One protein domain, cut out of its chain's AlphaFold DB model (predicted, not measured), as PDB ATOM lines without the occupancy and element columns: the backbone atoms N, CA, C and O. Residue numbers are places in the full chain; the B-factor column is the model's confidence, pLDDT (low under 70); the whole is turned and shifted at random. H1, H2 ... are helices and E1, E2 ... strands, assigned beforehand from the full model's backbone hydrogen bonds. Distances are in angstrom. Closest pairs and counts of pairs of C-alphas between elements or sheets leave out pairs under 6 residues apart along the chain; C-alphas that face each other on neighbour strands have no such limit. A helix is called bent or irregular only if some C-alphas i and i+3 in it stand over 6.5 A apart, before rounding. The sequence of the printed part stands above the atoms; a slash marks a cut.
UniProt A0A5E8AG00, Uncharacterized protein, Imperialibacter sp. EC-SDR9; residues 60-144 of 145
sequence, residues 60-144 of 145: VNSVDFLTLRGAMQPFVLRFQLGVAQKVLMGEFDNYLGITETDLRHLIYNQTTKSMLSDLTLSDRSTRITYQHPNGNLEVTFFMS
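Overview. This is residues 60 to 144 of the 145 residues of an uncharacterized protein of Imperialibacter sp. EC-SDR9 (UniProt A0A5E8AG00). A strongly twisted sheet of five strands curls round one helix, H1, which fills the opening between the edge strands E1 and E4. The second helix, H2, is on the same face of the sheet but lies beside the strands, only just over none of them; helices and sheet make two layers, with the other face of the sheet free of named helices. The printed part has 85 residues, with two named helices and five named strands in the order E1 E2 E3 H1 H2 E4 E5. The sheet's order is E1 - E2 - E3 - E5 - E4, all antiparallel, and the class is mixed, helices and strands. The whole is compact and rounded, with a radius of gyration of the C-alphas of 12.0 A and spans of 32 by 24 by 19 A.

Arrangement. Start in the sheet with E3, residues 84 to 93, and E2, residues 72 to 81: this hairpin is antiparallel at 159 degrees, with N 77 and O 88 2.8 A apart, within hydrogen-bond range. Look at residue 78, where E2 bends by 50 degrees. On the other side of E2 is E1, residues 60 to 65, with N 64 and O 76 at 2.9 A; E1, E2 and E3 form a meander, each strand the antiparallel neighbour of the one before. Beside E3 find E5, residues 135 to 143, with N 91 and O 140 at 2.9 A, and then E4, residues 126 to 132, whose N 128 is 2.8 A from O 139 in the hairpin of E4 and E5. From edge to edge the strands' lines turn by 93 degrees, and the edge strands E1 and E4 are apart. H1, residues 100 to 110, is on the sheet; its closest C-alphas to E1 are those of Glu 100 and Val 63, 5.6 A, and to E4 those of Leu 106 and Tyr 130, 6.6 A. H2, residues 113 to 121, is on the same face at a height over the sheet of 6.0 A, and its closest C-alphas to E5 are those of Leu 119 and Met 143, 6.5 A. H1 and H2 are apart. E3, H1, H2 and E4 form a split strand-helix-strand unit, two strands of one sheet with the helices between them along the chain and E5 between them in the sheet, and its crossover is left-handed. Every O i to N i+4 pair of H1 is within hydrogen-bond range, but 3 of 5 in H2, which is only just irregular: C-alphas 115 and 118 are 6.7 A apart.

Along the chain. Find C-alpha 84 at (110.403, 52.732, 78.427); from there E3 runs 28.9 A to residue 93. E2 measures 26.5 A, E5 26.0 A, E4 18.7 A and E1 14.2 A, the last beginning at C-alpha 60, (108.134, 53.147, 66.738). H1 is 15.4 A long and H2 12.5 A. E5 ends at C-alpha 143, (103.378, 66.137, 75.019).

Size, cuts and confidence. The farthest C-alphas, those of Gly 70 and Val 83, are 36.0 A apart. The printed part has no cut and no long link. Mean pLDDT of the printed part is 86.0; look for values under 70 at residues 118 to 123 and 144.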
ATOM      1  N   VAL A  60     109.513  52.693  66.943       88.56
ATOM      2  CA  VAL A  60     108.134  53.147  66.738       88.56
ATOM      3  C   VAL A  60     107.207  51.938  66.697       88.56
ATOM      4  O   VAL A  60     107.318  51.107  65.800       88.56
ATOM      5  N   ASN A  61     106.273  51.864  67.644       89.62
ATOM      6  CA  ASN A  61     105.296  50.780  67.724       89.62
ATOM      7  C   ASN A  61     104.121  51.042  66.777       89.62
ATOM      8  O   ASN A  61     103.795  50.196  65.946       89.62
ATOM      9  N   SER A  62     103.502  52.218  66.890       91.50
ATOM     10  CA  SER A  62     102.386  52.634  66.039       91.50
ATOM     11  C   SER A  62     102.359  54.146  65.840       91.50
ATOM     12  O   SER A  62     102.896  54.916  66.646       91.50
ATOM     13  N   VAL A  63     101.734  54.538  64.736       93.88
ATOM     14  CA  VAL A  63     101.359  55.906  64.400       93.88
ATOM     15  C   VAL A  63      99.894  55.831  64.021       93.88
ATOM     16  O   VAL A  63      99.572  55.148  63.058       93.88
ATOM     17  N   ASP A  64      99.045  56.510  64.780       94.75
ATOM     18  CA  ASP A  64      97.601  56.496  64.566       94.75
ATOM     19  C   ASP A  64      97.168  57.907  64.154       94.75
ATOM     20  O   ASP A  64      97.353  58.867  64.913       94.75
ATOM     21  N   PHE A  65      96.636  58.068  62.945       94.12
ATOM     22  CA  PHE A  65      96.136  59.350  62.460       94.12
ATOM     23  C   PHE A  65      94.783  59.664  63.091       94.12
ATOM     24  O   PHE A  65      93.878  58.836  63.173       94.12
ATOM     25  N   LEU A  66      94.644  60.904  63.541       90.88
ATOM     26  CA  LEU A  66      93.398  61.431  64.074       90.88
ATOM     27  C   LEU A  66      92.617  62.156  62.971       90.88
ATOM     28  O   LEU A  66      93.088  62.335  61.848       90.88
ATOM     29  N   THR A  67      91.396  62.586  63.277       87.19
ATOM     30  CA  THR A  67      90.571  63.333  62.323       87.19
ATOM     31  C   THR A  67      91.284  64.614  61.880       87.19
ATOM     32  O   THR A  67      91.733  65.396  62.722       87.19
ATOM     33  N   LEU A  68      91.364  64.830  60.562       83.81
ATOM     34  CA  LEU A  68      91.955  66.025  59.955       83.81
ATOM     35  C   LEU A  68      91.369  67.312  60.542       83.81
ATOM     36  O   LEU A  68      90.152  67.450  60.693       83.81
ATOM     37  N   ARG A  69      92.246  68.275  60.835       76.44
ATOM     38  CA  ARG A  69      91.889  69.615  61.312       76.44
ATOM     39  C   ARG A  69      92.377  70.648  60.301       76.44
ATOM     40  O   ARG A  69      93.484  71.170  60.402       76.44
ATOM     41  N   GLY A  70      91.539  70.934  59.307       81.44
ATOM     42  CA  GLY A  70      91.921  71.796  58.187       81.44
ATOM     43  C   GLY A  70      93.010  71.135  57.337       81.44
ATOM     44  O   GLY A  70      92.813  70.018  56.871       81.44
ATOM     45  N   ALA A  71      94.146  71.815  57.159       82.12
ATOM     46  CA  ALA A  71      95.318  71.281  56.452       82.12
ATOM     47  C   ALA A  71      96.228  70.405  57.340       82.12
ATOM     48  O   ALA A  71      97.098  69.700  56.834       82.12
ATOM     49  N   MET A  72      96.031  70.437  58.662       90.12
ATOM     50  CA  MET A  72      96.867  69.696  59.603       90.12
ATOM     51  C   MET A  72      96.308  68.294  59.847       90.12
ATOM     52  O   MET A  72      95.119  68.111  60.135       90.12
ATOM     53  N   GLN A  73      97.196  67.308  59.773       93.69
ATOM     54  CA  GLN A  73      96.964  65.916  60.123       93.69
ATOM     55  C   GLN A  73      97.521  65.653  61.529       93.69
ATOM     56  O   GLN A  73      98.728  65.441  61.687       93.69
ATOM     57  N   PRO A  74      96.671  65.671  62.570       93.81
ATOM     58  CA  PRO A  74      97.080  65.246  63.900       93.81
ATOM     59  C   PRO A  74      97.298  63.728  63.938       93.81
ATOM     60  O   PRO A  74      96.621  62.972  63.234       93.81
ATOM     61  N   PHE A  75      98.225  63.275  64.778       94.12
ATOM     62  CA  PHE A  75      98.521  61.862  64.993       94.12
ATOM     63  C   PHE A  75      98.988  61.584  66.425       94.12
ATOM     64  O   PHE A  75      99.462  62.469  67.142       94.12
ATOM     65  N   VAL A  76      98.884  60.320  66.826       93.94
ATOM     66  CA  VAL A  76      99.433  59.791  68.076       93.94
ATOM     67  C   VAL A  76     100.583  58.849  67.745       93.94
ATOM     68  O   VAL A  76     100.428  57.907  66.973       93.94
ATOM     69  N   LEU A  77     101.747  59.096  68.338       92.81
ATOM     70  CA  LEU A  77     102.945  58.275  68.212       92.81
ATOM     71  C   LEU A  77     103.136  57.443  69.476       92.81
ATOM     72  O   LEU A  77     103.353  57.990  70.559       92.81
ATOM     73  N   ARG A  78     103.156  56.118  69.332       91.56
ATOM     74  CA  ARG A  78     103.544  55.190  70.402       91.56
ATOM     75  C   ARG A  78     104.919  54.631  70.090       91.56
ATOM     76  O   ARG A  78     105.124  54.024  69.040       91.56
ATOM     77  N   PHE A  79     105.868  54.814  70.995       89.44
ATOM     78  CA  PHE A  79     107.259  54.438  70.758       89.44
ATOM     79  C   PHE A  79     107.958  53.994  72.040       89.44
ATOM     80  O   PHE A  79     107.454  54.168  73.149       89.44
ATOM     81  N   GLN A  80     109.136  53.407  71.881       86.06
ATOM     82  CA  GLN A  80     110.011  53.008  72.971       86.06
ATOM     83  C   GLN A  80     111.344  53.747  72.884       86.06
ATOM     84  O   GLN A  80     111.961  53.845  71.820       86.06
ATOM     85  N   LEU A  81     111.801  54.232  74.039       81.31
ATOM     86  CA  LEU A  81     113.147  54.767  74.237       81.31
ATOM     87  C   LEU A  81     113.928  53.814  75.143       81.31
ATOM     88  O   LEU A  81     113.873  53.915  76.372       81.31
ATOM     89  N   GLY A  82     114.666  52.881  74.541       77.38
ATOM     90  CA  GLY A  82     115.208  51.732  75.264       77.38
ATOM     91  C   GLY A  82     114.069  50.810  75.698       77.38
ATOM     92  O   GLY A  82     113.398  50.235  74.850       77.38
ATOM     93  N   VAL A  83     113.822  50.701  77.007       77.44
ATOM     94  CA  VAL A  83     112.772  49.825  77.575       77.44
ATOM     95  C   VAL A  83     111.483  50.593  77.913       77.44
ATOM     96  O   VAL A  83     110.416  50.003  78.054       77.44
ATOM     97  N   ALA A  84     111.551  51.922  78.031       80.69
ATOM     98  CA  ALA A  84     110.403  52.732  78.427       80.69
ATOM     99  C   ALA A  84     109.469  52.987  77.239       80.69
ATOM    100  O   ALA A  84     109.888  53.579  76.241       80.69
ATOM    101  N   GLN A  85     108.201  52.593  77.373       85.62
ATOM    102  CA  GLN A  85     107.141  52.984  76.444       85.62
ATOM    103  C   GLN A  85     106.734  54.440  76.687       85.62
ATOM    104  O   GLN A  85     106.608  54.886  77.832       85.62
ATOM    105  N   LYS A  86     106.546  55.187  75.602       86.56
ATOM    106  CA  LYS A  86     106.160  56.595  75.598       86.56
ATOM    107  C   LYS A  86     105.101  56.838  74.531       86.56
ATOM    108  O   LYS A  86     105.041  56.142  73.516       86.56
ATOM    109  N   VAL A  87     104.276  57.843  74.791       88.75
ATOM    110  CA  VAL A  87     103.254  58.326  73.871       88.75
ATOM    111  C   VAL A  87     103.483  59.816  73.678       88.75
ATOM    112  O   VAL A  87     103.700  60.540  74.649       88.75
ATOM    113  N   LEU A  88     103.480  60.255  72.428       89.75
ATOM    114  CA  LEU A  88     103.516  61.662  72.055       89.75
ATOM    115  C   LEU A  88     102.394  61.934  71.067       89.75
ATOM    116  O   LEU A  88     101.981  61.043  70.324       89.75
ATOM    117  N   MET A  89     101.926  63.170  71.049       90.69
ATOM    118  CA  MET A  89     101.076  63.653  69.976       90.69
ATOM    119  C   MET A  89     101.921  64.479  69.015       90.69
ATOM    120  O   MET A  89     102.984  65.003  69.367       90.69
ATOM    121  N   GLY A  90     101.466  64.570  67.779       92.38
ATOM    122  CA  GLY A  90     102.063  65.465  66.816       92.38
ATOM    123  C   GLY A  90     101.078  65.866  65.742       92.38
ATOM    124  O   GLY A  90      99.973  65.333  65.642       92.38
ATOM    125  N   GLU A  91     101.497  66.823  64.935       93.88
ATOM    126  CA  GLU A  91     100.764  67.271  63.765       93.88
ATOM    127  C   GLU A  91     101.728  67.663  62.648       93.88
ATOM    128  O   GLU A  91     102.877  68.053  62.891       93.88
ATOM    129  N   PHE A  92     101.261  67.528  61.414       93.62
ATOM    130  CA  PHE A  92     101.983  67.933  60.216       93.62
ATOM    131  C   PHE A  92     101.001  68.335  59.118       93.62
ATOM    132  O   PHE A  92      99.841  67.923  59.140       93.62
ATOM    133  N   ASP A  93     101.463  69.115  58.147       91.38
ATOM    134  CA  ASP A  93     100.682  69.419  56.947       91.38
ATOM    135  C   ASP A  93     100.756  68.229  55.980       91.38
ATOM    136  O   ASP A  93     101.835  67.882  55.490       91.38
ATOM    137  N   ASN A  94      99.617  67.582  55.715       84.88
ATOM    138  CA  ASN A  94      99.563  66.390  54.866       84.88
ATOM    139  C   ASN A  94      99.375  66.696  53.370       84.88
ATOM    140  O   ASN A  94      98.751  65.923  52.641       84.88
ATOM    141  N   TYR A  95      99.944  67.797  52.877       85.25
ATOM    142  CA  TYR A  95      99.943  68.129  51.447       85.25
ATOM    143  C   TYR A  95     100.599  67.053  50.556       85.25
ATOM    144  O   TYR A  95     100.312  66.978  49.364       85.25
ATOM    145  N   LEU A  96     101.471  66.211  51.126       83.75
ATOM    146  CA  LEU A  96     102.173  65.129  50.425       83.75
ATOM    147  C   LEU A  96     101.400  63.801  50.362       83.75
ATOM    148  O   LEU A  96     101.878  62.876  49.705       83.75
ATOM    149  N   GLY A  97     100.249  63.680  51.037       85.12
ATOM    150  CA  GLY A  97      99.468  62.435  51.078       85.12
ATOM    151  C   GLY A  97     100.176  61.280  51.799       85.12
ATOM    152  O   GLY A  97     100.045  60.125  51.403       85.12
ATOM    153  N   ILE A  98     100.950  61.593  52.836       90.12
ATOM    154  CA  ILE A  98     101.695  60.640  53.663       90.12
ATOM    155  C   ILE A  98     100.722  59.756  54.436       90.12
ATOM    156  O   ILE A  98      99.753  60.245  55.018       90.12
ATOM    157  N   THR A  99     101.003  58.454  54.466       92.12
ATOM    158  CA  THR A  99     100.259  57.478  55.268       92.12
ATOM    159  C   THR A  99     100.882  57.291  56.656       92.12
ATOM    160  O   THR A  99     102.034  57.655  56.901       92.12
ATOM    161  N   GLU A 100     100.154  56.655  57.575       93.00
ATOM    162  CA  GLU A 100     100.681  56.259  58.892       93.00
ATOM    163  C   GLU A 100     101.967  55.429  58.779       93.00
ATOM    164  O   GLU A 100     102.916  55.610  59.544       93.00
ATOM    165  N   THR A 101     102.015  54.535  57.787       92.38
ATOM    166  CA  THR A 101     103.169  53.665  57.546       92.38
ATOM    167  C   THR A 101     104.378  54.475  57.092       92.38
ATOM    168  O   THR A 101     105.480  54.263  57.605       92.38
ATOM    169  N   ASP A 102     104.178  55.438  56.195       92.00
ATOM    170  CA  ASP A 102     105.246  56.318  55.713       92.00
ATOM    171  C   ASP A 102     105.800  57.178  56.850       92.00
ATOM    172  O   ASP A 102     107.015  57.217  57.067       92.00
ATOM    173  N   LEU A 103     104.917  57.800  57.641       92.81
ATOM    174  CA  LEU A 103     105.332  58.609  58.784       92.81
ATOM    175  C   LEU A 103     106.089  57.765  59.814       92.81
ATOM    176  O   LEU A 103     107.143  58.179  60.299       92.81
ATOM    177  N   ARG A 104     105.618  56.546  60.096       93.12
ATOM    178  CA  ARG A 104     106.318  55.595  60.968       93.12
ATOM    179  C   ARG A 104     107.739  55.326  60.475       93.12
ATOM    180  O   ARG A 104     108.672  55.363  61.277       93.12
ATOM    181  N   HIS A 105     107.924  55.073  59.181       91.00
ATOM    182  CA  HIS A 105     109.248  54.821  58.610       91.00
ATOM    183  C   HIS A 105     110.155  56.055  58.656       91.00
ATOM    184  O   HIS A 105     111.342  55.920  58.962       91.00
ATOM    185  N   LEU A 106     109.619  57.250  58.402       91.50
ATOM    186  CA  LEU A 106     110.373  58.500  58.515       91.50
ATOM    187  C   LEU A 106     110.871  58.724  59.945       91.50
ATOM    188  O   LEU A 106     112.067  58.960  60.145       91.50
ATOM    189  N   ILE A 107     109.985  58.588  60.935       91.00
ATOM    190  CA  ILE A 107     110.328  58.752  62.352       91.00
ATOM    191  C   ILE A 107     111.370  57.708  62.761       91.00
ATOM    192  O   ILE A 107     112.420  58.068  63.290       91.00
ATOM    193  N   TYR A 108     111.139  56.431  62.446       88.38
ATOM    194  CA  TYR A 108     112.056  55.344  62.797       88.38
ATOM    195  C   TYR A 108     113.466  55.541  62.214       88.38
ATOM    196  O   TYR A 108     114.465  55.355  62.907       88.38
ATOM    197  N   ASN A 109     113.569  55.958  60.949       86.69
ATOM    198  CA  ASN A 109     114.858  56.069  60.263       86.69
ATOM    199  C   ASN A 109     115.625  57.355  60.603       86.69
ATOM    200  O   ASN A 109     116.862  57.378  60.568       86.69
ATOM    201  N   GLN A 110     114.914  58.452  60.872       88.81
ATOM    202  CA  GLN A 110     115.527  59.781  60.929       88.81
ATOM    203  C   GLN A 110     115.547  60.380  62.336       88.81
ATOM    204  O   GLN A 110     116.414  61.211  62.612       88.81
ATOM    205  N   THR A 111     114.677  59.939  63.246       88.44
ATOM    206  CA  THR A 111     114.621  60.464  64.617       88.44
ATOM    207  C   THR A 111     115.595  59.749  65.546       88.44
ATOM    208  O   THR A 111     115.714  58.526  65.547       88.44
ATOM    209  N   THR A 112     116.302  60.518  66.374       85.62
ATOM    210  CA  THR A 112     117.127  59.981  67.464       85.62
ATOM    211  C   THR A 112     116.478  60.253  68.811       85.62
ATOM    212  O   THR A 112     115.764  61.240  68.975       85.62
ATOM    213  N   LYS A 113     116.793  59.432  69.817       83.81
ATOM    214  CA  LYS A 113     116.304  59.598  71.195       83.81
ATOM    215  C   LYS A 113     116.488  61.020  71.730       83.81
ATOM    216  O   LYS A 113     115.586  61.538  72.369       83.81
ATOM    217  N   SER A 114     117.613  61.666  71.418       81.69
ATOM    218  CA  SER A 114     117.894  63.049  71.834       81.69
ATOM    219  C   SER A 114     116.954  64.096  71.229       81.69
ATOM    220  O   SER A 114     116.789  65.158  71.801       81.69
ATOM    221  N   MET A 115     116.359  63.828  70.062       84.06
ATOM    222  CA  MET A 115     115.407  64.751  69.429       84.06
ATOM    223  C   MET A 115     114.032  64.691  70.104       84.06
ATOM    224  O   MET A 115     113.276  65.648  70.022       84.06
ATOM    225  N   LEU A 116     113.716  63.569  70.766       80.56
ATOM    226  CA  LEU A 116     112.455  63.363  71.485       80.56
ATOM    227  C   LEU A 116     112.597  63.465  73.009       80.56
ATOM    228  O   LEU A 116     111.593  63.601  73.701       80.56
ATOM    229  N   SER A 117     113.811  63.393  73.564       71.06
ATOM    230  CA  SER A 117     114.022  63.465  75.016       71.06
ATOM    231  C   SER A 117     113.603  64.810  75.597       71.06
ATOM    232  O   SER A 117     113.025  64.853  76.681       71.06
ATOM    233  N   ASP A 118     113.838  65.891  74.857       66.06
ATOM    234  CA  ASP A 118     113.584  67.254  75.330       66.06
ATOM    235  C   ASP A 118     112.073  67.548  75.425       66.06
ATOM    236  O   ASP A 118     111.631  68.248  76.338       66.06
ATOM    237  N   LEU A 119     111.266  66.904  74.569       68.50
ATOM    238  CA  LEU A 119     109.795  66.903  74.622       68.50
ATOM    239  C   LEU A 119     109.238  66.193  75.853       68.50
ATOM    240  O   LEU A 119     108.180  66.551  76.349       68.50
ATOM    241  N   THR A 120     109.916  65.150  76.336       60.16
ATOM    242  CA  THR A 120     109.450  64.413  77.523       60.16
ATOM    243  C   THR A 120     109.794  65.109  78.839       60.16
ATOM    244  O   THR A 120     109.295  64.698  79.881       60.16
ATOM    245  N   LEU A 121     110.659  66.128  78.799       59.53
ATOM    246  CA  LEU A 121     111.154  66.856  79.972       59.53
ATOM    247  C   LEU A 121     110.596  68.281  80.077       59.53
ATOM    248  O   LEU A 121     110.724  68.905  81.126       59.53
ATOM    249  N   SER A 122     110.001  68.808  79.007       60.00
ATOM    250  CA  SER A 122     109.443  70.157  78.970       60.00
ATOM    251  C   SER A 122     108.125  70.168  78.202       60.00
ATOM    252  O   SER A 122     108.016  69.490  77.186       60.00
ATOM    253  N   ASP A 123     107.153  70.984  78.622       63.16
ATOM    254  CA  ASP A 123     105.876  71.213  77.906       63.16
ATOM    255  C   ASP A 123     106.058  71.975  76.576       63.16
ATOM    256  O   ASP A 123     105.177  72.685  76.094       63.16
ATOM    257  N   ARG A 124     107.246  71.891  75.977       70.44
ATOM    258  CA  ARG A 124     107.592  72.587  74.748       70.44
ATOM    259  C   ARG A 124     107.344  71.675  73.566       70.44
ATOM    260  O   ARG A 124     107.799  70.535  73.532       70.44
ATOM    261  N   SER A 125     106.687  72.217  72.551       83.25
ATOM    262  CA  SER A 125     106.623  71.574  71.247       83.25
ATOM    263  C   SER A 125     108.008  71.535  70.602       83.25
ATOM    264  O   SER A 125     108.761  72.508  70.689       83.25
ATOM    265  N   THR A 126     108.326  70.460  69.891       86.62
ATOM    266  CA  THR A 126     109.559  70.349  69.100       86.62
ATOM    267  C   THR A 126     109.199  70.077  67.658       86.62
ATOM    268  O   THR A 126     108.448  69.152  67.351       86.62
ATOM    269  N   ARG A 127     109.756  70.893  66.768       88.88
ATOM    270  CA  ARG A 127     109.601  70.734  65.329       88.88
ATOM    271  C   ARG A 127     110.770  69.932  64.773       88.88
ATOM    272  O   ARG A 127     111.927  70.251  65.045       88.88
ATOM    273  N   ILE A 128     110.464  68.907  63.988       90.75
ATOM    274  CA  ILE A 128     111.439  68.064  63.303       90.75
ATOM    275  C   ILE A 128     111.113  68.068  61.813       90.75
ATOM    276  O   ILE A 128     109.984  67.794  61.412       90.75
ATOM    277  N   THR A 129     112.119  68.360  60.995       92.88
ATOM    278  CA  THR A 129     112.017  68.259  59.539       92.88
ATOM    279  C   THR A 129     112.503  66.886  59.090       92.88
ATOM    280  O   THR A 129     113.650  66.511  59.341       92.88
ATOM    281  N   TYR A 130     111.635  66.149  58.407       92.31
ATOM    282  CA  TYR A 130     111.917  64.855  57.805       92.31
ATOM    283  C   TYR A 130     112.138  64.995  56.305       92.31
ATOM    284  O   TYR A 130     111.424  65.723  55.618       92.31
ATOM    285  N   GLN A 131     113.108  64.253  55.783       90.69
ATOM    286  CA  GLN A 131     113.342  64.165  54.346       90.69
ATOM    287  C   GLN A 131     112.479  63.042  53.769       90.69
ATOM    288  O   GLN A 131     112.735  61.869  54.051       90.69
ATOM    289  N   HIS A 132     111.466  63.394  52.979       88.75
ATOM    290  CA  HIS A 132     110.633  62.451  52.237       88.75
ATOM    291  C   HIS A 132     110.921  62.590  50.725       88.75
ATOM    292  O   HIS A 132     111.256  63.686  50.271       88.75
ATOM    293  N   PRO A 133     110.814  61.520  49.911       84.19
ATOM    294  CA  PRO A 133     111.098  61.597  48.471       84.19
ATOM    295  C   PRO A 133     110.301  62.677  47.726       84.19
ATOM    296  O   PRO A 133     110.810  63.274  46.783       84.19
ATOM    297  N   ASN A 134     109.077  62.958  48.183       85.06
ATOM    298  CA  ASN A 134     108.181  63.940  47.563       85.06
ATOM    299  C   ASN A 134     108.342  65.367  48.127       85.06
ATOM    300  O   ASN A 134     107.626  66.269  47.704       85.06
ATOM    301  N   GLY A 135     109.243  65.585  49.091       85.81
ATOM    302  CA  GLY A 135     109.461  66.887  49.720       85.81
ATOM    303  C   GLY A 135     109.883  66.789  51.185       85.81
ATOM    304  O   GLY A 135     109.876  65.721  51.790       85.81
ATOM    305  N   ASN A 136     110.254  67.921  51.777       90.88
ATOM    306  CA  ASN A 136     110.531  67.971  53.210       90.88
ATOM    307  C   ASN A 136     109.217  68.033  53.988       90.88
ATOM    308  O   ASN A 136     108.381  68.886  53.714       90.88
ATOM    309  N   LEU A 137     109.064  67.165  54.980       91.56
ATOM    310  CA  LEU A 137     107.914  67.147  55.870       91.56
ATOM    311  C   LEU A 137     108.287  67.799  57.200       91.56
ATOM    312  O   LEU A 137     109.158  67.296  57.909       91.56
ATOM    313  N   GLU A 138     107.621  68.887  57.568       92.69
ATOM    314  CA  GLU A 138     107.744  69.454  58.911       92.69
ATOM    315  C   GLU A 138     106.697  68.844  59.837       92.69
ATOM    316  O   GLU A 138     105.497  68.951  59.597       92.69
ATOM    317  N   VAL A 139     107.161  68.219  60.916       92.31
ATOM    318  CA  VAL A 139     106.304  67.616  61.935       92.31
ATOM    319  C   VAL A 139     106.545  68.329  63.251       92.31
ATOM    320  O   VAL A 139     107.688  68.486  63.686       92.31
ATOM    321  N   THR A 140     105.469  68.738  63.905       92.25
ATOM    322  CA  THR A 140     105.522  69.316  65.245       92.25
ATOM    323  C   THR A 140     105.031  68.282  66.242       92.25
ATOM    324  O   THR A 140     103.908  67.804  66.143       92.25
ATOM    325  N   PHE A 141     105.877  67.930  67.203       90.94
ATOM    326  CA  PHE A 141     105.547  67.042  68.312       90.94
ATOM    327  C   PHE A 141     105.211  67.856  69.555       90.94
ATOM    328  O   PHE A 141     105.791  68.922  69.776       90.94
ATOM    329  N   PHE A 142     104.326  67.330  70.390       87.31
ATOM    330  CA  PHE A 142     103.943  67.901  71.676       87.31
ATOM    331  C   PHE A 142     103.598  66.791  72.677       87.31
ATOM    332  O   PHE A 142     103.300  65.651  72.303       87.31
ATOM    333  N   MET A 143     103.696  67.105  73.971       78.69
ATOM    334  CA  MET A 143     103.378  66.137  75.019       78.69
ATOM    335  C   MET A 143     101.879  65.812  74.981       78.69
ATOM    336  O   MET A 143     101.044  66.710  74.872       78.69
ATOM    337  N   SER A 144     101.543  64.523  75.058       65.69
ATOM    338  CA  SER A 144     100.172  64.111  75.363       65.69
ATOM    339  C   SER A 144      99.917  64.464  76.826       65.69
ATOM    340  O   SER A 144     100.590  63.894  77.685       65.69
TER     341      SER A 144